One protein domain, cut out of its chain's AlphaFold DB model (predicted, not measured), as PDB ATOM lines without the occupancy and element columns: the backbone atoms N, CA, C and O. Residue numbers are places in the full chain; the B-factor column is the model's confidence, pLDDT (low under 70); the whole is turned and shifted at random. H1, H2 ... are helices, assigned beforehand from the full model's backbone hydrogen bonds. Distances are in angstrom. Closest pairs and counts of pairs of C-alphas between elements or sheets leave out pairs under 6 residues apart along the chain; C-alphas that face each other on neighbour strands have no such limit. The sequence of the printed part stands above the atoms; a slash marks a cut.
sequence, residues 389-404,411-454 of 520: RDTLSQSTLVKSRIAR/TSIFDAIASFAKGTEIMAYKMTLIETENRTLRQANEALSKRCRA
ATOM      1  N   ARG A 389     124.280  63.703  99.153       58.62
ATOM      2  CA  ARG A 389     125.502  64.531  99.087       58.62
ATOM      3  C   ARG A 389     125.278  65.916  99.692       58.62
ATOM      4  O   ARG A 389     126.168  66.416 100.377       58.62
ATOM      5  N   ASP A 390     124.094  66.499  99.509       61.28
ATOM      6  CA  ASP A 390     123.727  67.806 100.070       61.28
ATOM      7  C   ASP A 390     123.755  67.780 101.604       61.28
ATOM      8  O   ASP A 390     124.172  68.749 102.240       61.28
ATOM      9  N   THR A 391     123.378  66.648 102.207       61.62
ATOM     10  CA  THR A 391     123.404  66.431 103.662       61.62
ATOM     11  C   THR A 391     124.819  66.545 104.232       61.62
ATOM     12  O   THR A 391     125.027  67.179 105.270       61.62
ATOM     13  N   LEU A 392     125.814  65.971 103.545       63.22
ATOM     14  CA  LEU A 392     127.211  66.038 103.974       63.22
ATOM     15  C   LEU A 392     127.737  67.473 103.873       63.22
ATOM     16  O   LEU A 392     128.319  67.982 104.833       63.22
ATOM     17  N   SER A 393     127.455  68.149 102.756       63.34
ATOM     18  CA  SER A 393     127.826  69.549 102.526       63.34
ATOM     19  C   SER A 393     127.236  70.486 103.587       63.34
ATOM     20  O   SER A 393     127.931  71.364 104.101       63.34
ATOM     21  N   GLN A 394     125.986  70.258 104.000       61.72
ATOM     22  CA  GLN A 394     125.346  71.027 105.070       61.72
ATOM     23  C   GLN A 394     125.922  70.745 106.451       61.72
ATOM     24  O   GLN A 394     126.110  71.679 107.228       61.72
ATOM     25  N   SER A 395     126.242  69.484 106.760       66.00
ATOM     26  CA  SER A 395     126.850  69.132 108.046       66.00
ATOM     27  C   SER A 395     128.183  69.860 108.251       66.00
ATOM     28  O   SER A 395     128.432  70.413 109.320       66.00
ATOM     29  N   THR A 396     128.996  69.960 107.197       65.00
ATOM     30  CA  THR A 396     130.274  70.685 107.188       65.00
ATOM     31  C   THR A 396     130.067  72.192 107.358       65.00
ATOM     32  O   THR A 396     130.806  72.858 108.089       65.00
ATOM     33  N   LEU A 397     129.015  72.740 106.749       62.19
ATOM     34  CA  LEU A 397     128.652  74.150 106.868       62.19
ATOM     35  C   LEU A 397     128.175  74.509 108.283       62.19
ATOM     36  O   LEU A 397     128.616  75.507 108.849       62.19
ATOM     37  N   VAL A 398     127.339  73.674 108.897       64.88
ATOM     38  CA  VAL A 398     126.910  73.856 110.291       64.88
ATOM     39  C   VAL A 398     128.100  73.697 111.245       64.88
ATOM     40  O   VAL A 398     128.279  74.536 112.128       64.88
ATOM     41  N   LYS A 399     128.979  72.708 111.014       65.38
ATOM     42  CA  LYS A 399     130.229  72.539 111.775       65.38
ATOM     43  C   LYS A 399     131.099  73.802 111.735       65.38
ATOM     44  O   LYS A 399     131.519  74.306 112.770       65.38
ATOM     45  N   SER A 400     131.327  74.357 110.544       63.22
ATOM     46  CA  SER A 400     132.152  75.562 110.373       63.22
ATOM     47  C   SER A 400     131.532  76.842 110.951       63.22
ATOM     48  O   SER A 400     132.276  77.729 111.365       63.22
ATOM     49  N   ARG A 401     130.196  76.951 111.020       62.56
ATOM     50  CA  ARG A 401     129.512  78.075 111.689       62.56
ATOM     51  C   ARG A 401     129.581  77.978 113.209       62.56
ATOM     52  O   ARG A 401     129.868  78.981 113.851       62.56
ATOM     53  N   ILE A 402     129.380  76.786 113.770       61.03
ATOM     54  CA  ILE A 402     129.475  76.549 115.219       61.03
ATOM     55  C   ILE A 402     130.922  76.731 115.698       61.03
ATOM     56  O   ILE A 402     131.144  77.343 116.734       61.03
ATOM     57  N   ALA A 403     131.918  76.314 114.905       61.75
ATOM     58  CA  ALA A 403     133.334  76.547 115.209       61.75
ATOM     59  C   ALA A 403     133.714  78.040 115.295       61.75
ATOM     60  O   ALA A 403     134.683  78.384 115.965       61.75
ATOM     61  N   ARG A 404     132.964  78.932 114.629       59.38
ATOM     62  CA  ARG A 404     133.178  80.391 114.696       59.38
ATOM     63  C   ARG A 404     132.509  81.050 115.907       59.38
ATOM     64  O   ARG A 404     132.874  82.173 116.237       59.38
ATOM     65  N   THR A 411     133.089  69.769 121.150       58.56
ATOM     66  CA  THR A 411     133.308  68.410 120.632       58.56
ATOM     67  C   THR A 411     132.029  67.559 120.605       58.56
ATOM     68  O   THR A 411     131.763  66.906 119.600       58.56
ATOM     69  N   SER A 412     131.163  67.629 121.629       57.09
ATOM     70  CA  SER A 412     129.959  66.773 121.693       57.09
ATOM     71  C   SER A 412     128.866  67.160 120.685       57.09
ATOM     72  O   SER A 412     128.159  66.297 120.166       57.09
ATOM     73  N   ILE A 413     128.743  68.451 120.361       59.62
ATOM     74  CA  ILE A 413     127.751  68.957 119.402       59.62
ATOM     75  C   ILE A 413     128.170  68.596 117.971       59.62
ATOM     76  O   ILE A 413     127.328  68.228 117.149       59.62
ATOM     77  N   PHE A 414     129.471  68.634 117.669       63.03
ATOM     78  CA  PHE A 414     129.980  68.222 116.361       63.03
ATOM     79  C   PHE A 414     129.778  66.736 116.080       63.03
ATOM     80  O   PHE A 414     129.426  66.382 114.948       63.03
ATOM     81  N   ASP A 415     129.949  65.890 117.093       59.25
ATOM     82  CA  ASP A 415     129.726  64.449 116.981       59.25
ATOM     83  C   ASP A 415     128.236  64.117 116.839       59.25
ATOM     84  O   ASP A 415     127.864  63.267 116.022       59.25
ATOM     85  N   ALA A 416     127.360  64.846 117.541       56.81
ATOM     86  CA  ALA A 416     125.910  64.718 117.395       56.81
ATOM     87  C   ALA A 416     125.435  65.101 115.981       56.81
ATOM     88  O   ALA A 416     124.665  64.364 115.362       56.81
ATOM     89  N   ILE A 417     125.940  66.208 115.423       65.44
ATOM     90  CA  ILE A 417     125.601  66.659 114.062       65.44
ATOM     91  C   ILE A 417     126.159  65.702 113.004       65.44
ATOM     92  O   ILE A 417     125.482  65.410 112.018       65.44
ATOM     93  N   ALA A 418     127.374  65.179 113.199       64.69
ATOM     94  CA  ALA A 418     127.962  64.188 112.300       64.69
ATOM     95  C   ALA A 418     127.152  62.885 112.283       64.69
ATOM     96  O   ALA A 418     126.848  62.352 111.214       64.69
ATOM     97  N   SER A 419     126.761  62.405 113.465       65.50
ATOM     98  CA  SER A 419     125.946  61.198 113.626       65.50
ATOM     99  C   SER A 419     124.559  61.374 113.010       65.50
ATOM    100  O   SER A 419     124.074  60.481 112.314       65.50
ATOM    101  N   PHE A 420     123.950  62.551 113.185       70.94
ATOM    102  CA  PHE A 420     122.678  62.898 112.556       70.94
ATOM    103  C   PHE A 420     122.784  62.911 111.027       70.94
ATOM    104  O   PHE A 420     122.010  62.229 110.359       70.94
ATOM    105  N   ALA A 421     123.789  63.593 110.466       71.12
ATOM    106  CA  ALA A 421     124.011  63.639 109.020       71.12
ATOM    107  C   ALA A 421     124.218  62.237 108.421       71.12
ATOM    108  O   ALA A 421     123.647  61.921 107.375       71.12
ATOM    109  N   LYS A 422     124.966  61.368 109.116       71.12
ATOM    110  CA  LYS A 422     125.158  59.967 108.716       71.12
ATOM    111  C   LYS A 422     123.851  59.168 108.769       71.12
ATOM    112  O   LYS A 422     123.573  58.384 107.864       71.12
ATOM    113  N   GLY A 423     123.026  59.391 109.791       65.31
ATOM    114  CA  GLY A 423     121.694  58.793 109.905       65.31
ATOM    115  C   GLY A 423     120.767  59.207 108.758       65.31
ATOM    116  O   GLY A 423     120.119  58.356 108.147       65.31
ATOM    117  N   THR A 424     120.753  60.494 108.407       74.31
ATOM    118  CA  THR A 424     119.965  61.020 107.285       74.31
ATOM    119  C   THR A 424     120.454  60.481 105.938       74.31
ATOM    120  O   THR A 424     119.632  60.134 105.094       74.31
ATOM    121  N   GLU A 425     121.769  60.334 105.740       74.50
ATOM    122  CA  GLU A 425     122.355  59.712 104.542       74.50
ATOM    123  C   GLU A 425     121.873  58.261 104.367       74.50
ATOM    124  O   GLU A 425     121.380  57.887 103.301       74.50
ATOM    125  N   ILE A 426     121.951  57.459 105.435       74.25
ATOM    126  CA  ILE A 426     121.495  56.062 105.429       74.25
ATOM    127  C   ILE A 426     119.993  55.986 105.136       74.25
ATOM    128  O   ILE A 426     119.557  55.126 104.370       74.25
ATOM    129  N   MET A 427     119.195  56.876 105.727       75.12
ATOM    130  CA  MET A 427     117.749  56.906 105.511       75.12
ATOM    131  C   MET A 427     117.389  57.321 104.082       75.12
ATOM    132  O   MET A 427     116.524  56.695 103.477       75.12
ATOM    133  N   ALA A 428     118.088  58.302 103.509       76.69
ATOM    134  CA  ALA A 428     117.894  58.715 102.122       76.69
ATOM    135  C   ALA A 428     118.253  57.589 101.138       76.69
ATOM    136  O   ALA A 428     117.488  57.321 100.215       76.69
ATOM    137  N   TYR A 429     119.360  56.871 101.367       78.56
ATOM    138  CA  TYR A 429     119.718  55.695 100.565       78.56
ATOM    139  C   TYR A 429     118.674  54.575 100.675       78.56
ATOM    140  O   TYR A 429     118.280  53.969  99.680       78.56
ATOM    141  N   LYS A 430     118.186  54.298 101.888       81.81
ATOM    142  CA  LYS A 430     117.120  53.309 102.083       81.81
ATOM    143  C   LYS A 430     115.818  53.736 101.410       81.81
ATOM    144  O   LYS A 430     115.141  52.884 100.850       81.81
ATOM    145  N   MET A 431     115.481  55.024 101.429       81.94
ATOM    146  CA  MET A 431     114.267  55.540 100.798       81.94
ATOM    147  C   MET A 431     114.311  55.375  99.277       81.94
ATOM    148  O   MET A 431     113.348  54.884  98.698       81.94
ATOM    149  N   THR A 432     115.436  55.697  98.631       82.81
ATOM    150  CA  THR A 432     115.578  55.492  97.180       82.81
ATOM    151  C   THR A 432     115.528  54.009  96.811       82.81
ATOM    152  O   THR A 432     114.892  53.638  95.823       82.81
ATOM    153  N   LEU A 433     116.123  53.134  97.629       86.94
ATOM    154  CA  LEU A 433     116.027  51.688  97.438       86.94
ATOM    155  C   LEU A 433     114.579  51.191  97.578       86.94
ATOM    156  O   LEU A 433     114.076  50.516  96.687       86.94
ATOM    157  N   ILE A 434     113.875  51.577  98.643       86.81
ATOM    158  CA  ILE A 434     112.475  51.182  98.862       86.81
ATOM    159  C   ILE A 434     111.572  51.722  97.750       86.81
ATOM    160  O   ILE A 434     110.646  51.034  97.324       86.81
ATOM    161  N   GLU A 435     111.813  52.939  97.265       85.69
ATOM    162  CA  GLU A 435     111.020  53.529  96.190       85.69
ATOM    163  C   GLU A 435     111.234  52.791  94.861       85.69
ATOM    164  O   GLU A 435     110.269  52.495  94.152       85.69
ATOM    165  N   THR A 436     112.479  52.429  94.542       87.25
ATOM    166  CA  THR A 436     112.788  51.625  93.348       87.25
ATOM    167  C   THR A 436     112.206  50.211  93.441       87.25
ATOM    168  O   THR A 436     111.591  49.745  92.477       87.25
ATOM    169  N   GLU A 437     112.298  49.557  94.602       87.06
ATOM    170  CA  GLU A 437     111.647  48.265  94.850       87.06
ATOM    171  C   GLU A 437     110.121  48.371  94.726       87.06
ATOM    172  O   GLU A 437     109.508  47.567  94.026       87.06
ATOM    173  N   ASN A 438     109.492  49.399  95.308       85.19
ATOM    174  CA  ASN A 438     108.047  49.616  95.200       85.19
ATOM    175  C   ASN A 438     107.588  49.836  93.757       85.19
ATOM    176  O   ASN A 438     106.575  49.271  93.345       85.19
ATOM    177  N   ARG A 439     108.313  50.645  92.974       90.38
ATOM    178  CA  ARG A 439     108.004  50.853  91.549       90.38
ATOM    179  C   ARG A 439     108.074  49.536  90.780       90.38
ATOM    180  O   ARG A 439     107.148  49.219  90.036       90.38
ATOM    181  N   THR A 440     109.118  48.749  91.023       84.44
ATOM    182  CA  THR A 440     109.313  47.436  90.390       84.44
ATOM    183  C   THR A 440     108.194  46.465  90.770       84.44
ATOM    184  O   THR A 440     107.596  45.832  89.901       84.44
ATOM    185  N   LEU A 441     107.841  46.391  92.057       83.94
ATOM    186  CA  LEU A 441     106.749  45.552  92.554       83.94
ATOM    187  C   LEU A 441     105.392  45.966  91.977       83.94
ATOM    188  O   LEU A 441     104.595  45.104  91.616       83.94
ATOM    189  N   ARG A 442     105.125  47.270  91.843       84.31
ATOM    190  CA  ARG A 442     103.894  47.771  91.214       84.31
ATOM    191  C   ARG A 442     103.805  47.377  89.743       84.31
ATOM    192  O   ARG A 442     102.768  46.864  89.335       84.31
ATOM    193  N   GLN A 443     104.886  47.537  88.979       87.31
ATOM    194  CA  GLN A 443     104.936  47.107  87.577       87.31
ATOM    195  C   GLN A 443     104.733  45.592  87.437       87.31
ATOM    196  O   GLN A 443     103.950  45.141  86.600       87.31
ATOM    197  N   ALA A 444     105.380  44.795  88.294       73.50
ATOM    198  CA  ALA A 444     105.207  43.345  88.313       73.50
ATOM    199  C   ALA A 444     103.763  42.941  88.657       73.50
ATOM    200  O   ALA A 444     103.191  42.074  87.996       73.50
ATOM    201  N   ASN A 445     103.144  43.595  89.643       74.12
ATOM    202  CA  ASN A 445     101.748  43.361  90.011       74.12
ATOM    203  C   ASN A 445     100.775  43.751  88.893       74.12
ATOM    204  O   ASN A 445      99.809  43.026  88.652       74.12
ATOM    205  N   GLU A 446     101.022  44.849  88.180       83.38
ATOM    206  CA  GLU A 446     100.209  45.245  87.029       83.38
ATOM    207  C   GLU A 446     100.310  44.211  85.899       83.38
ATOM    208  O   GLU A 446      99.287  43.763  85.375       83.38
ATOM    209  N   ALA A 447     101.527  43.762  85.580       71.50
ATOM    210  CA  ALA A 447     101.761  42.715  84.591       71.50
ATOM    211  C   ALA A 447     101.087  41.390  84.990       71.50
ATOM    212  O   ALA A 447     100.441  40.750  84.161       71.50
ATOM    213  N   LEU A 448     101.172  40.988  86.263       67.25
ATOM    214  CA  LEU A 448     100.475  39.809  86.789       67.25
ATOM    215  C   LEU A 448      98.952  39.959  86.720       67.25
ATOM    216  O   LEU A 448      98.259  39.023  86.328       67.25
ATOM    217  N   SER A 449      98.422  41.136  87.050       68.50
ATOM    218  CA  SER A 449      96.989  41.421  86.971       68.50
ATOM    219  C   SER A 449      96.478  41.360  85.528       68.50
ATOM    220  O   SER A 449      95.447  40.739  85.263       68.50
ATOM    221  N   LYS A 450      97.234  41.914  84.570       72.44
ATOM    222  CA  LYS A 450      96.979  41.765  83.127       72.44
ATOM    223  C   LYS A 450      96.982  40.286  82.713       72.44
ATOM    224  O   LYS A 450      95.997  39.830  82.139       72.44
ATOM    225  N   ARG A 451      97.990  39.499  83.123       59.66
ATOM    226  CA  ARG A 451      98.060  38.038  82.872       59.66
ATOM    227  C   ARG A 451      96.847  37.275  83.416       59.66
ATOM    228  O   ARG A 451      96.383  36.333  82.779       59.66
ATOM    229  N   CYS A 452      96.350  37.643  84.596       60.47
ATOM    230  CA  CYS A 452      95.179  37.004  85.198       60.47
ATOM    231  C   CYS A 452      93.873  37.352  84.470       60.47
ATOM    232  O   CYS A 452      92.950  36.537  84.476       60.47
ATOM    233  N   ARG A 453      93.794  38.536  83.851       61.03
ATOM    234  CA  ARG A 453      92.618  39.013  83.106       61.03
ATOM    235  C   ARG A 453      92.612  38.607  81.628       61.03
ATOM    236  O   ARG A 453      91.539  38.567  81.032       61.03
ATOM    237  N   ALA A 454      93.766  38.277  81.051       59.81
ATOM    238  CA  ALA A 454      93.874  37.833  79.665       59.81
ATOM    239  C   ALA A 454      93.075  36.536  79.417       59.81
ATOM    240  O   ALA A 454      93.226  35.530  80.125       59.81
TER     241      ALA A 454
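Overview. This is residues 389 to 404 and 411 to 454 of the 520 residues of an uncharacterized protein of Sclerotinia sclerotiorum (strain ATCC 18683 / 1980 / Ss-1) (UniProt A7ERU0). One long helix, H2, makes the length of a rod, and a short helix, H1, packs side by side along its first part, running opposite ways; residues 429 to 454 stick out free of any partner. The printed part has 60 residues with two named helices, H1 then H2, and no named strand, and its class is all helix. It is extended, with a radius of gyration of the C-alphas of 20.1 A and spans of 68 by 17 by 8 A.

Along the chain. Find C-alpha 389 at (125.502, 64.531, 99.087); from there H1, residues 389 to 402, runs 20.5 A. Past the cut, start at C-alpha 411 at (133.308, 68.410, 120.632) and trace H2, residues 411 to 453, over 62.7 A to C-alpha 453 at (92.618, 39.013, 83.106).

Arrangement. Look at Thr 391 and Ala 421, whose C-alphas, 6.1 A apart, are the closest of H1 and H2. The two helices touch, H2 with residues 414 to 425 alone, at a shallow tilt of 18 degrees, opposite ways. In H1 and H2 every O i to N i+4 pair is within hydrogen-bond range.

Size, cuts and confidence. The C-alphas of Arg 404 and Ala 454 are the two farthest apart, at 67.7 A. Residues 405 to 410 are not printed, and C-alphas 404 and 411 stand 13.4 A apart across this cut. The mean pLDDT of the printed part is 70.5, and 32 residues are under 70, among them residues 389 to 404 and 411 to 419.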